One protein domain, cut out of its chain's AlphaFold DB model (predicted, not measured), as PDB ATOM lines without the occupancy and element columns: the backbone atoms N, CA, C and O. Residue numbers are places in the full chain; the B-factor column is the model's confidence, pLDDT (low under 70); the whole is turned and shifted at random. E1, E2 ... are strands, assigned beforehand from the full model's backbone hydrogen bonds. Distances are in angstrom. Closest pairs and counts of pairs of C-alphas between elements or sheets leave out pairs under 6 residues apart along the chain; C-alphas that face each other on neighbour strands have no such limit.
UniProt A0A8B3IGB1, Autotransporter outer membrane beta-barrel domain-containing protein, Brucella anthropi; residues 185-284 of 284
ATOM      1  N   THR A 185     229.639 269.380 197.387       98.44
ATOM      2  CA  THR A 185     230.806 270.251 197.233       98.44
ATOM      3  C   THR A 185     232.074 269.410 197.249       98.44
ATOM      4  O   THR A 185     232.428 268.809 198.265       98.44
ATOM      5  N   ASN A 186     232.787 269.394 196.131       98.50
ATOM      6  CA  ASN A 186     234.048 268.689 195.955       98.50
ATOM      7  C   ASN A 186     235.198 269.698 195.918       98.50
ATOM      8  O   ASN A 186     235.185 270.645 195.133       98.50
ATOM      9  N   VAL A 187     236.199 269.512 196.773       98.69
ATOM     10  CA  VAL A 187     237.437 270.297 196.782       98.69
ATOM     11  C   VAL A 187     238.558 269.365 196.354       98.69
ATOM     12  O   VAL A 187     239.226 268.758 197.185       98.69
ATOM     13  N   ASP A 188     238.723 269.225 195.046       98.50
ATOM     14  CA  ASP A 188     239.676 268.296 194.440       98.50
ATOM     15  C   ASP A 188     241.091 268.888 194.388       98.50
ATOM     16  O   ASP A 188     242.068 268.146 194.353       98.50
ATOM     17  N   GLY A 189     241.216 270.222 194.407       98.19
ATOM     18  CA  GLY A 189     242.506 270.907 194.376       98.19
ATOM     19  C   GLY A 189     242.466 272.367 194.834       98.19
ATOM     20  O   GLY A 189     241.459 273.073 194.678       98.19
ATOM     21  N   GLY A 190     243.594 272.833 195.375       98.50
ATOM     22  CA  GLY A 190     243.759 274.204 195.866       98.50
ATOM     23  C   GLY A 190     242.878 274.472 197.083       98.50
ATOM     24  O   GLY A 190     242.577 273.554 197.838       98.50
ATOM     25  N   THR A 191     242.440 275.718 197.273       98.56
ATOM     26  CA  THR A 191     241.679 276.102 198.474       98.56
ATOM     27  C   THR A 191     240.263 276.543 198.128       98.56
ATOM     28  O   THR A 191     240.073 277.440 197.308       98.56
ATOM     29  N   LEU A 192     239.262 275.970 198.796       98.56
ATOM     30  CA  LEU A 192     237.918 276.537 198.893       98.56
ATOM     31  C   LEU A 192     237.779 277.204 200.267       98.56
ATOM     32  O   LEU A 192     237.865 276.538 201.299       98.56
ATOM     33  N   LYS A 193     237.590 278.524 200.280       98.00
ATOM     34  CA  LYS A 193     237.610 279.354 201.485       98.00
ATOM     35  C   LYS A 193     236.257 279.989 201.780       98.00
ATOM     36  O   LYS A 193     235.632 280.595 200.908       98.00
ATOM     37  N   GLN A 194     235.855 279.926 203.040       96.56
ATOM     38  CA  GLN A 194     234.718 280.646 203.582       96.56
ATOM     39  C   GLN A 194     235.104 282.101 203.865       96.56
ATOM     40  O   GLN A 194     235.959 282.394 204.700       96.56
ATOM     41  N   GLY A 195     234.484 283.028 203.139       95.75
ATOM     42  CA  GLY A 195     234.725 284.466 203.265       95.75
ATOM     43  C   GLY A 195     233.824 285.172 204.280       95.75
ATOM     44  O   GLY A 195     234.167 286.260 204.739       95.75
ATOM     45  N   ALA A 196     232.696 284.562 204.651       95.25
ATOM     46  CA  ALA A 196     231.740 285.106 205.613       95.25
ATOM     47  C   ALA A 196     231.068 283.998 206.441       95.25
ATOM     48  O   ALA A 196     231.090 282.820 206.082       95.25
ATOM     49  N   ALA A 197     230.443 284.368 207.559       94.75
ATOM     50  CA  ALA A 197     229.715 283.423 208.401       94.75
ATOM     51  C   ALA A 197     228.574 282.742 207.622       94.75
ATOM     52  O   ALA A 197     227.782 283.407 206.958       94.75
ATOM     53  N   GLY A 198     228.486 281.416 207.723       93.69
ATOM     54  CA  GLY A 198     227.405 280.628 207.133       93.69
ATOM     55  C   GLY A 198     227.510 280.324 205.637       93.69
ATOM     56  O   GLY A 198     226.610 279.678 205.114       93.69
ATOM     57  N   VAL A 199     228.583 280.725 204.946       95.81
ATOM     58  CA  VAL A 199     228.702 280.507 203.489       95.81
ATOM     59  C   VAL A 199     228.693 279.024 203.109       95.81
ATOM     60  O   VAL A 199     228.106 278.662 202.092       95.81
ATOM     61  N   PHE A 200     229.303 278.164 203.927       95.81
ATOM     62  CA  PHE A 200     229.303 276.713 203.718       95.81
ATOM     63  C   PHE A 200     228.162 275.985 204.438       95.81
ATOM     64  O   PHE A 200     228.078 274.764 204.346       95.81
ATOM     65  N   ASN A 201     227.260 276.697 205.129       91.44
ATOM     66  CA  ASN A 201     226.181 276.089 205.918       91.44
ATOM     67  C   ASN A 201     225.009 275.635 205.042       91.44
ATOM     68  O   ASN A 201     223.850 275.980 205.286       91.44
ATOM     69  N   ASN A 202     225.313 274.868 204.003       84.94
ATOM     70  CA  ASN A 202     224.317 274.308 203.123       84.94
ATOM     71  C   ASN A 202     223.845 272.964 203.674       84.94
ATOM     72  O   ASN A 202     224.534 271.951 203.583       84.94
ATOM     73  N   ALA A 203     222.664 272.973 204.291       72.81
ATOM     74  CA  ALA A 203     222.177 271.876 205.122       72.81
ATOM     75  C   ALA A 203     222.000 270.533 204.386       72.81
ATOM     76  O   ALA A 203     221.875 269.509 205.052       72.81
ATOM     77  N   SER A 204     221.962 270.532 203.049       82.31
ATOM     78  CA  SER A 204     221.811 269.309 202.241       82.31
ATOM     79  C   SER A 204     223.113 268.839 201.587       82.31
ATOM     80  O   SER A 204     223.206 267.677 201.199       82.31
ATOM     81  N   SER A 205     224.119 269.709 201.472       85.81
ATOM     82  CA  SER A 205     225.336 269.417 200.713       85.81
ATOM     83  C   SER A 205     226.360 268.658 201.553       85.81
ATOM     84  O   SER A 205     226.812 269.127 202.601       85.81
ATOM     85  N   GLY A 206     226.766 267.488 201.062       95.62
ATOM     86  CA  GLY A 206     227.957 266.794 201.549       95.62
ATOM     87  C   GLY A 206     229.229 267.436 200.997       95.62
ATOM     88  O   GLY A 206     229.252 267.884 199.850       95.62
ATOM     89  N   TYR A 207     230.289 267.461 201.804       98.25
ATOM     90  CA  TYR A 207     231.600 267.970 201.403       98.25
ATOM     91  C   TYR A 207     232.595 266.822 201.245       98.25
ATOM     92  O   TYR A 207     232.715 265.964 202.119       98.25
ATOM     93  N   THR A 208     233.342 266.829 200.145       98.56
ATOM     94  CA  THR A 208     234.494 265.946 199.932       98.56
ATOM     95  C   THR A 208     235.728 266.797 199.698       98.56
ATOM     96  O   THR A 208     235.759 267.594 198.766       98.56
ATOM     97  N   VAL A 209     236.748 266.627 200.533       98.69
ATOM     98  CA  VAL A 209     238.050 267.281 200.374       98.69
ATOM     99  C   VAL A 209     239.034 266.232 199.868       98.69
ATOM    100  O   VAL A 209     239.381 265.312 200.607       98.69
ATOM    101  N   GLY A 210     239.436 266.336 198.603       98.38
ATOM    102  CA  GLY A 210     240.428 265.460 197.980       98.38
ATOM    103  C   GLY A 210     241.836 265.706 198.525       98.38
ATOM    104  O   GLY A 210     242.074 266.690 199.216       98.38
ATOM    105  N   THR A 211     242.781 264.823 198.202       98.00
ATOM    106  CA  THR A 211     244.158 264.856 198.739       98.00
ATOM    107  C   THR A 211     244.897 266.167 198.485       98.00
ATOM    108  O   THR A 211     245.657 266.611 199.341       98.00
ATOM    109  N   ASP A 212     244.638 266.807 197.345       97.69
ATOM    110  CA  ASP A 212     245.249 268.086 196.959       97.69
ATOM    111  C   ASP A 212     244.361 269.299 197.306       97.69
ATOM    112  O   ASP A 212     244.680 270.446 196.972       97.69
ATOM    113  N   GLY A 213     243.224 269.048 197.958       98.50
ATOM    114  CA  GLY A 213     242.233 270.036 198.345       98.50
ATOM    115  C   GLY A 213     242.445 270.583 199.753       98.50
ATOM    116  O   GLY A 213     242.873 269.885 200.674       98.50
ATOM    117  N   THR A 214     242.090 271.852 199.935       98.62
ATOM    118  CA  THR A 214     242.026 272.528 201.231       98.62
ATOM    119  C   THR A 214     240.656 273.168 201.429       98.62
ATOM    120  O   THR A 214     240.236 274.005 200.629       98.62
ATOM    121  N   LEU A 215     239.978 272.828 202.522       98.19
ATOM    122  CA  LEU A 215     238.784 273.532 202.991       98.19
ATOM    123  C   LEU A 215     239.184 274.503 204.113       98.19
ATOM    124  O   LEU A 215     239.576 274.073 205.199       98.19
ATOM    125  N   ASP A 216     239.104 275.809 203.849       97.81
ATOM    126  CA  ASP A 216     239.418 276.873 204.817       97.81
ATOM    127  C   ASP A 216     238.128 277.506 205.348       97.81
ATOM    128  O   ASP A 216     237.400 278.167 204.605       97.81
ATOM    129  N   LEU A 217     237.850 277.339 206.642       96.56
ATOM    130  CA  LEU A 217     236.648 277.880 207.287       96.56
ATOM    131  C   LEU A 217     236.738 279.381 207.583       96.56
ATOM    132  O   LEU A 217     235.777 279.973 208.069       96.56
ATOM    133  N   GLY A 218     237.880 280.021 207.316       95.44
ATOM    134  CA  GLY A 218     238.043 281.470 207.424       95.44
ATOM    135  C   GLY A 218     237.915 282.033 208.843       95.44
ATOM    136  O   GLY A 218     237.807 283.247 209.000       95.44
ATOM    137  N   GLY A 219     237.941 281.185 209.875       95.12
ATOM    138  CA  GLY A 219     237.682 281.548 211.270       95.12
ATOM    139  C   GLY A 219     236.209 281.466 211.673       95.12
ATOM    140  O   GLY A 219     235.869 281.833 212.797       95.12
ATOM    141  N   PHE A 220     235.321 281.014 210.784       95.38
ATOM    142  CA  PHE A 220     233.880 281.008 211.010       95.38
ATOM    143  C   PHE A 220     233.365 279.644 211.462       95.38
ATOM    144  O   PHE A 220     233.729 278.603 210.910       95.38
ATOM    145  N   ASP A 221     232.436 279.660 212.418       95.44
ATOM    146  CA  ASP A 221     231.671 278.464 212.758       95.44
ATOM    147  C   ASP A 221     230.904 277.971 211.530       95.44
ATOM    148  O   ASP A 221     230.237 278.744 210.827       95.44
ATOM    149  N   THR A 222     231.016 276.671 211.278       96.12
ATOM    150  CA  THR A 222     230.541 276.041 210.047       96.12
ATOM    151  C   THR A 222     229.782 274.764 210.366       96.12
ATOM    152  O   THR A 222     230.216 273.981 211.209       96.12
ATOM    153  N   THR A 223     228.665 274.539 209.679       96.31
ATOM    154  CA  THR A 223     227.837 273.338 209.814       96.31
ATOM    155  C   THR A 223     227.683 272.663 208.459       96.31
ATOM    156  O   THR A 223     227.081 273.239 207.560       96.31
ATOM    157  N   LEU A 224     228.176 271.434 208.329       96.88
ATOM    158  CA  LEU A 224     228.107 270.622 207.113       96.88
ATOM    159  C   LEU A 224     227.185 269.416 207.321       96.88
ATOM    160  O   LEU A 224     227.084 268.904 208.438       96.88
ATOM    161  N   ALA A 225     226.550 268.938 206.249       96.62
ATOM    162  CA  ALA A 225     225.678 267.764 206.314       96.62
ATOM    163  C   ALA A 225     226.473 266.463 206.517       96.62
ATOM    164  O   ALA A 225     226.135 265.642 207.364       96.62
ATOM    165  N   ALA A 226     227.554 266.297 205.760       97.12
ATOM    166  CA  ALA A 226     228.485 265.177 205.843       97.12
ATOM    167  C   ALA A 226     229.858 265.635 205.345       97.12
ATOM    168  O   ALA A 226     229.945 266.602 204.579       97.12
ATOM    169  N   LEU A 227     230.922 264.949 205.765       97.94
ATOM    170  CA  LEU A 227     232.285 265.334 205.409       97.94
ATOM    171  C   LEU A 227     233.191 264.121 205.179       97.94
ATOM    172  O   LEU A 227     233.440 263.337 206.092       97.94
ATOM    173  N   SER A 228     233.737 264.014 203.970       98.38
ATOM    174  CA  SER A 228     234.841 263.112 203.633       98.38
ATOM    175  C   SER A 228     236.134 263.915 203.502       98.38
ATOM    176  O   SER A 228     236.184 264.877 202.732       98.38
ATOM    177  N   ASN A 229     237.175 263.555 204.257       98.50
ATOM    178  CA  ASN A 229     238.422 264.321 204.327       98.50
ATOM    179  C   ASN A 229     239.656 263.496 203.942       98.50
ATOM    180  O   ASN A 229     240.175 262.731 204.757       98.50
ATOM    181  N   GLY A 230     240.146 263.691 202.721       98.50
ATOM    182  CA  GLY A 230     241.438 263.196 202.234       98.50
ATOM    183  C   GLY A 230     242.525 264.270 202.151       98.50
ATOM    184  O   GLY A 230     243.692 263.920 202.009       98.50
ATOM    185  N   GLY A 231     242.161 265.553 202.253       98.50
ATOM    186  CA  GLY A 231     243.070 266.699 202.145       98.50
ATOM    187  C   GLY A 231     243.259 267.460 203.452       98.50
ATOM    188  O   GLY A 231     243.350 266.871 204.527       98.50
ATOM    189  N   LEU A 232     243.337 268.789 203.369       98.25
ATOM    190  CA  LEU A 232     243.541 269.668 204.519       98.25
ATOM    191  C   LEU A 232     242.253 270.404 204.898       98.25
ATOM    192  O   LEU A 232     241.623 271.059 204.071       98.25
ATOM    193  N   ILE A 233     241.904 270.395 206.179       98.00
ATOM    194  CA  ILE A 233     240.888 271.286 206.740       98.00
ATOM    195  C   ILE A 233     241.578 272.257 207.688       98.00
ATOM    196  O   ILE A 233     242.253 271.839 208.630       98.00
ATOM    197  N   THR A 234     241.385 273.555 207.462       96.38
ATOM    198  CA  THR A 234     241.858 274.609 208.362       96.38
ATOM    199  C   THR A 234     240.691 275.421 208.901       96.38
ATOM    200  O   THR A 234     239.776 275.796 208.172       96.38
ATOM    201  N   MET A 235     240.730 275.707 210.200       95.00
ATOM    202  CA  MET A 235     239.702 276.493 210.889       95.00
ATOM    203  C   MET A 235     239.798 277.988 210.565       95.00
ATOM    204  O   MET A 235     238.891 278.746 210.888       95.00
ATOM    205  N   GLY A 236     240.878 278.411 209.905       87.12
ATOM    206  CA  GLY A 236     241.181 279.792 209.560       87.12
ATOM    207  C   GLY A 236     242.645 280.119 209.833       87.12
ATOM    208  O   GLY A 236     243.262 279.599 210.756       87.12
ATOM    209  N   THR A 237     243.214 281.030 209.043       72.38
ATOM    210  CA  THR A 237     244.582 281.545 209.258       72.38
ATOM    211  C   THR A 237     244.652 282.605 210.363       72.38
ATOM    212  O   THR A 237     245.734 283.061 210.732       72.38
ATOM    213  N   GLN A 238     243.497 283.042 210.870       65.44
ATOM    214  CA  GLN A 238     243.400 283.966 211.992       65.44
ATOM    215  C   GLN A 238     243.602 283.160 213.280       65.44
ATOM    216  O   GLN A 238     242.771 282.331 213.630       65.44
ATOM    217  N   GLN A 239     244.704 283.417 213.987       63.03
ATOM    218  CA  GLN A 239     245.204 282.676 215.161       63.03
ATOM    219  C   GLN A 239     244.317 282.777 216.429       63.03
ATOM    220  O   GLN A 239     244.812 282.701 217.554       63.03
ATOM    221  N   THR A 240     243.009 282.996 216.297       78.06
ATOM    222  CA  THR A 240     242.072 282.990 217.419       78.06
ATOM    223  C   THR A 240     241.373 281.645 217.477       78.06
ATOM    224  O   THR A 240     240.351 281.466 216.826       78.06
ATOM    225  N   ALA A 241     241.895 280.732 218.298       88.75
ATOM    226  CA  ALA A 241     241.225 279.470 218.600       88.75
ATOM    227  C   ALA A 241     239.758 279.689 219.014       88.75
ATOM    228  O   ALA A 241     239.415 280.747 219.559       88.75
ATOM    229  N   GLY A 242     238.908 278.684 218.830       93.12
ATOM    230  CA  GLY A 242     237.498 278.687 219.222       93.12
ATOM    231  C   GLY A 242     236.511 278.469 218.078       93.12
ATOM    232  O   GLY A 242     235.314 278.415 218.356       93.12
ATOM    233  N   THR A 243     236.984 278.342 216.839       95.25
ATOM    234  CA  THR A 243     236.137 278.041 215.682       95.25
ATOM    235  C   THR A 243     235.636 276.603 215.762       95.25
ATOM    236  O   THR A 243     236.377 275.686 216.121       95.25
ATOM    237  N   THR A 244     234.365 276.391 215.441       96.12
ATOM    238  CA  THR A 244     233.734 275.072 215.474       96.12
ATOM    239  C   THR A 244     233.305 274.633 214.078       96.12
ATOM    240  O   THR A 244     232.432 275.242 213.462       96.12
ATOM    241  N   LEU A 245     233.857 273.511 213.621       97.06
ATOM    242  CA  LEU A 245     233.325 272.729 212.512       97.06
ATOM    243  C   LEU A 245     232.342 271.693 213.060       97.06
ATOM    244  O   LEU A 245     232.734 270.781 213.784       97.06
ATOM    245  N   SER A 246     231.067 271.827 212.720       97.25
ATOM    246  CA  SER A 246     230.022 270.854 213.030       97.25
ATOM    247  C   SER A 246     229.675 270.040 211.786       97.25
ATOM    248  O   SER A 246     229.308 270.603 210.764       97.25
ATOM    249  N   VAL A 247     229.737 268.717 211.873       97.50
ATOM    250  CA  VAL A 247     229.243 267.785 210.853       97.50
ATOM    251  C   VAL A 247     227.998 267.124 211.432       97.50
ATOM    252  O   VAL A 247     228.087 266.466 212.466       97.50
ATOM    253  N   THR A 248     226.822 267.366 210.852       96.81
ATOM    254  CA  THR A 248     225.557 266.867 211.422       96.81
ATOM    255  C   THR A 248     225.377 265.370 211.203       96.81
ATOM    256  O   THR A 248     224.859 264.701 212.095       96.81
ATOM    257  N   GLY A 249     225.815 264.856 210.054       96.44
ATOM    258  CA  GLY A 249     225.921 263.436 209.740       96.44
ATOM    259  C   GLY A 249     227.335 262.905 209.957       96.44
ATOM    260  O   GLY A 249     228.002 263.260 210.933       96.44
ATOM    261  N   ASP A 250     227.776 262.049 209.038       97.38
ATOM    262  CA  ASP A 250     229.005 261.277 209.190       97.38
ATOM    263  C   ASP A 250     230.258 262.057 208.784       97.38
ATOM    264  O   ASP A 250     230.262 262.867 207.844       97.38
ATOM    265  N   TYR A 251     231.352 261.743 209.473       98.12
ATOM    266  CA  TYR A 251     232.700 262.177 209.143       98.12
ATOM    267  C   TYR A 251     233.564 260.967 208.767       98.12
ATOM    268  O   TYR A 251     233.793 260.069 209.579       98.12
ATOM    269  N   THR A 252     234.081 260.949 207.541       98.38
ATOM    270  CA  THR A 252     234.969 259.885 207.051       98.38
ATOM    271  C   THR A 252     236.347 260.450 206.732       98.38
ATOM    272  O   THR A 252     236.511 261.242 205.807       98.38
ATOM    273  N   GLY A 253     237.362 260.028 207.478       97.75
ATOM    274  CA  GLY A 253     238.755 260.337 207.182       97.75
ATOM    275  C   GLY A 253     239.324 259.399 206.114       97.75
ATOM    276  O   GLY A 253     239.213 258.181 206.225       97.75
ATOM    277  N   THR A 254     239.976 259.945 205.092       96.81
ATOM    278  CA  THR A 254     240.668 259.182 204.034       96.81
ATOM    279  C   THR A 254     242.161 259.526 203.965       96.81
ATOM    280  O   THR A 254     242.773 259.488 202.902       96.81
ATOM    281  N   GLY A 255     242.759 259.845 205.120       95.69
ATOM    282  CA  GLY A 255     244.173 260.222 205.257       95.69
ATOM    283  C   GLY A 255     244.426 261.732 205.251       95.69
ATOM    284  O   GLY A 255     245.582 262.147 205.237       95.69
ATOM    285  N   GLY A 256     243.363 262.542 205.263       97.56
ATOM    286  CA  GLY A 256     243.455 263.995 205.369       97.56
ATOM    287  C   GLY A 256     243.746 264.476 206.789       97.56
ATOM    288  O   GLY A 256     243.601 263.730 207.743       97.56
ATOM    289  N   THR A 257     244.100 265.749 206.938       97.94
ATOM    290  CA  THR A 257     244.438 266.403 208.211       97.94
ATOM    291  C   THR A 257     243.398 267.457 208.586       97.94
ATOM    292  O   THR A 257     242.937 268.217 207.734       97.94
ATOM    293  N   VAL A 258     243.070 267.560 209.877       97.25
ATOM    294  CA  VAL A 258     242.289 268.674 210.442       97.25
ATOM    295  C   VAL A 258     243.188 269.499 211.358       97.25
ATOM    296  O   VAL A 258     243.709 268.991 212.349       97.25
ATOM    297  N   VAL A 259     243.367 270.781 211.044       95.69
ATOM    298  CA  VAL A 259     244.167 271.704 211.860       95.69
ATOM    299  C   VAL A 259     243.302 272.285 212.971       95.69
ATOM    300  O   VAL A 259     242.294 272.930 212.700       95.69
ATOM    301  N   ILE A 260     243.725 272.087 214.220       94.56
ATOM    302  CA  ILE A 260     243.063 272.604 215.422       94.56
ATOM    303  C   ILE A 260     244.010 273.569 216.127       94.56
ATOM    304  O   ILE A 260     245.082 273.173 216.591       94.56
ATOM    305  N   ASN A 261     243.607 274.831 216.254       92.94
ATOM    306  CA  ASN A 261     244.349 275.811 217.032       92.94
ATOM    307  C   ASN A 261     243.881 275.781 218.485       92.94
ATOM    308  O   ASN A 261     242.688 275.697 218.773       92.94
ATOM    309  N   THR A 262     244.823 275.881 219.421       93.19
ATOM    310  CA  THR A 262     244.529 275.941 220.858       93.19
ATOM    311  C   THR A 262     245.396 276.990 221.536       93.19
ATOM    312  O   THR A 262     246.613 277.014 221.357       93.19
ATOM    313  N   VAL A 263     244.778 277.834 222.360       93.75
ATOM    314  CA  VAL A 263     245.480 278.637 223.364       93.75
ATOM    315  C   VAL A 263     245.734 277.728 224.562       93.75
ATOM    316  O   VAL A 263     244.826 277.493 225.355       93.75
ATOM    317  N   LEU A 264     246.944 277.172 224.640       92.81
ATOM    318  CA  LEU A 264     247.311 276.176 225.649       92.81
ATOM    319  C   LEU A 264     247.299 276.773 227.064       92.81
ATOM    320  O   LEU A 264     247.947 277.784 227.333       92.81
ATOM    321  N   GLY A 265     246.589 276.099 227.961       94.44
ATOM    322  CA  GLY A 265     246.440 276.428 229.372       94.44
ATOM    323  C   GLY A 265     245.953 275.207 230.154       94.44
ATOM    324  O   GLY A 265     246.485 274.113 229.986       94.44
ATOM    325  N   ASP A 266     244.947 275.398 231.005       96.19
ATOM    326  CA  ASP A 266     244.249 274.318 231.714       96.19
ATOM    327  C   ASP A 266     243.051 273.789 230.892       96.19
ATOM    328  O   ASP A 266     242.941 274.049 229.691       96.19
ATOM    329  N   ASP A 267     242.126 273.065 231.525       95.94
ATOM    330  CA  ASP A 267     240.915 272.526 230.887       95.94
ATOM    331  C   ASP A 267     239.988 273.607 230.289       95.94
ATOM    332  O   ASP A 267     239.085 273.294 229.512       95.94
ATOM    333  N   SER A 268     240.201 274.889 230.611       94.62
ATOM    334  CA  SER A 268     239.486 276.027 230.020       94.62
ATOM    335  C   SER A 268     240.152 276.580 228.752       94.62
ATOM    336  O   SER A 268     239.689 277.586 228.204       94.62
ATOM    337  N   SER A 269     241.216 275.925 228.263       95.06
ATOM    338  CA  SER A 269     241.928 276.285 227.033       95.06
ATOM    339  C   SER A 269     240.959 276.558 225.883       95.06
ATOM    340  O   SER A 269     240.141 275.718 225.501       95.06
ATOM    341  N   LYS A 270     241.070 277.749 225.288       94.56
ATOM    342  CA  LYS A 270     240.297 278.091 224.094       94.56
ATOM    343  C   LYS A 270     240.841 277.266 222.931       94.56
ATOM    344  O   LYS A 270     242.003 277.423 222.571       94.56
ATOM    345  N   THR A 271     240.014 276.403 222.357       95.50
ATOM    346  CA  THR A 271     240.404 275.461 221.302       95.50
ATOM    347  C   THR A 271     239.377 275.462 220.181       95.50
ATOM    348  O   THR A 271     238.181 275.647 220.440       95.50
ATOM    349  N   ASP A 272     239.842 275.281 218.949       96.75
ATOM    350  CA  ASP A 272     238.964 274.921 217.841       96.75
ATOM    351  C   ASP A 272     238.347 273.541 218.080       96.75
ATOM    352  O   ASP A 272     238.864 272.721 218.842       96.75
ATOM    353  N   ARG A 273     237.208 273.269 217.446       96.94
ATOM    354  CA  ARG A 273     236.485 272.012 217.654       96.94
ATOM    355  C   ARG A 273     236.010 271.423 216.340       96.94
ATOM    356  O   ARG A 273     235.405 272.117 215.531       96.94
ATOM    357  N   LEU A 274     236.202 270.117 216.193       97.31
ATOM    358  CA  LEU A 274     235.430 269.286 215.278       97.31
ATOM    359  C   LEU A 274     234.341 268.578 216.092       97.31
ATOM    360  O   LEU A 274     234.641 267.826 217.017       97.31
ATOM    361  N   LYS A 275     233.076 268.834 215.764       98.00
ATOM    362  CA  LYS A 275     231.909 268.187 216.363       98.00
ATOM    363  C   LYS A 275     231.227 267.332 215.304       98.00
ATOM    364  O   LYS A 275     230.760 267.873 214.312       98.00
ATOM    365  N   VAL A 276     231.119 266.030 215.538       98.00
ATOM    366  CA  VAL A 276     230.437 265.096 214.629       98.00
ATOM    367  C   VAL A 276     229.168 264.586 215.306       98.00
ATOM    368  O   VAL A 276     229.202 264.203 216.475       98.00
ATOM    369  N   GLY A 277     228.040 264.689 214.603       97.19
ATOM    370  CA  GLY A 277     226.725 264.240 215.059       97.19
ATOM    371  C   GLY A 277     226.397 262.799 214.667       97.19
ATOM    372  O   GLY A 277     225.668 262.144 215.409       97.19
ATOM    373  N   GLY A 278     226.932 262.326 213.536       96.94
ATOM    374  CA  GLY A 278     226.853 260.939 213.076       96.94
ATOM    375  C   GLY A 278     228.091 260.114 213.431       96.94
ATOM    376  O   GLY A 278     228.753 260.363 214.443       96.94
ATOM    377  N   ASP A 279     228.408 259.139 212.583       97.56
ATOM    378  CA  ASP A 279     229.526 258.223 212.787       97.56
ATOM    379  C   ASP A 279     230.860 258.835 212.335       97.56
ATOM    380  O   ASP A 279     230.939 259.641 211.402       97.56
ATOM    381  N   THR A 280     231.943 258.417 212.991       97.62
ATOM    382  CA  THR A 280     233.318 258.709 212.573       97.62
ATOM    383  C   THR A 280     233.997 257.431 212.090       97.62
ATOM    384  O   THR A 280     233.937 256.391 212.748       97.62
ATOM    385  N   SER A 281     234.652 257.479 210.929       98.00
ATOM    386  CA  SER A 281     235.356 256.316 210.372       98.00
ATOM    387  C   SER A 281     236.618 256.697 209.593       98.00
ATOM    388  O   SER A 281     236.835 257.865 209.266       98.00
ATOM    389  N   GLY A 282     237.461 255.703 209.296       96.44
ATOM    390  CA  GLY A 282     238.675 255.879 208.498       96.44
ATOM    391  C   GLY A 282     239.859 256.463 209.276       96.44
ATOM    392  O   GLY A 282     240.065 256.116 210.439       96.44
ATOM    393  N   THR A 283     240.674 257.289 208.614       91.62
ATOM    394  CA  THR A 283     241.916 257.864 209.171       91.62
ATOM    395  C   THR A 283     241.999 259.372 208.948       91.62
ATOM    396  O   THR A 283     241.785 259.837 207.825       91.62
ATOM    397  N   THR A 284     242.360 260.108 209.999       83.31
ATOM    398  CA  THR A 284     242.510 261.573 210.050       83.31
ATOM    399  C   THR A 284     243.798 261.943 210.770       83.31
ATOM    400  O   THR A 284     244.175 261.168 211.679       83.31
TER     401      THR A 284
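What this domain is: This is residues 185 to 284 of the 284 residues of the protein "Autotransporter outer membrane beta-barrel domain-containing protein" of Brucella anthropi (UniProt A0A8B3IGB1). The chain winds in stacked turns, a small solenoid with three walls: the first parts of E1 and E2 with E4, E7 and E10 make one wall, the later parts of E1 and E2 with E5 and E8 a second, and E3, E6 and E9 the third. In the long link of residues 260 to 272, the loop round Asp 266 sticks out from this body. The 100 printed residues hold ten named strands, E1 to E10 in chain order, and no named helix; the class is all strand, with seven strands in a branched sheet and three in the order E3, E6, E9, the neighbours parallel in both. The whole is compact, with a radius of gyration of the C-alphas of 12.7 A and spans of 36 by 28 by 25 A.

Where its parts are: Find C-alpha 185 at (230.806, 270.251, 197.233); there E1 begins, residues 185 to 194, 12.8 A long, and it bends by 132 degrees at residue 189. E2, residues 206 to 216, is the longest strand at 15.6 A and bends by 129 degrees at residue 212, ending at C-alpha 216, (239.418, 276.873, 204.817). Read on through E3, residues 222 to 224, which runs on into E4, residues 226 to 229, at 99 degrees; E4 is 10.1 A long. Then come E5, residues 232 to 234, E6, residues 244 to 247, E7, residues 251 to 254, E8, residues 257 to 259, and E9, residues 273 to 276. E10, residues 280 to 283, ends at C-alpha 283, (241.916, 257.864, 209.171).

How they stand to each other: Start in the branched sheet at E2, which has E1 on one side and E4 and E5 on the other side. Look for N 187 and O 208, 2.8 A apart, between E1 and E2. E4 is beside residues 206 to 209 of E2, with N 207 and O 226 at 2.9 A, and E5 beside residues 214 to 216, with N 215 and O 232 at 2.9 A. E4 has E2 on one side and E7 on the other side, with N 254 and O 229 at 2.8 A, and E7 has E4 on one side and E10 on the other side, with N 283 and O 253 at 2.9 A. E5 has E2 on one side and E8 on the other side, with N 259 and O 233 of E8 and E5 at 2.9 A. In the other sheet E6 is the inner strand: N 224 and O 246 of E3 and E6 are 2.8 A apart, as are N 247 and O 275 of E6 and E9. The two sheets form a sandwich, two sheets face to face, with 21 pairs of C-alphas within 10 A and strands at 90 degrees.

The domain as a whole: The C-alphas of Asp 188 and Asp 266, the two farthest apart, are 38.0 A apart. The printed part has no cut, and its long links are E1 to E2 and E8 to E9. The mean pLDDT of the printed part is 94.7; look at residues 238 to 239 for the two under 70.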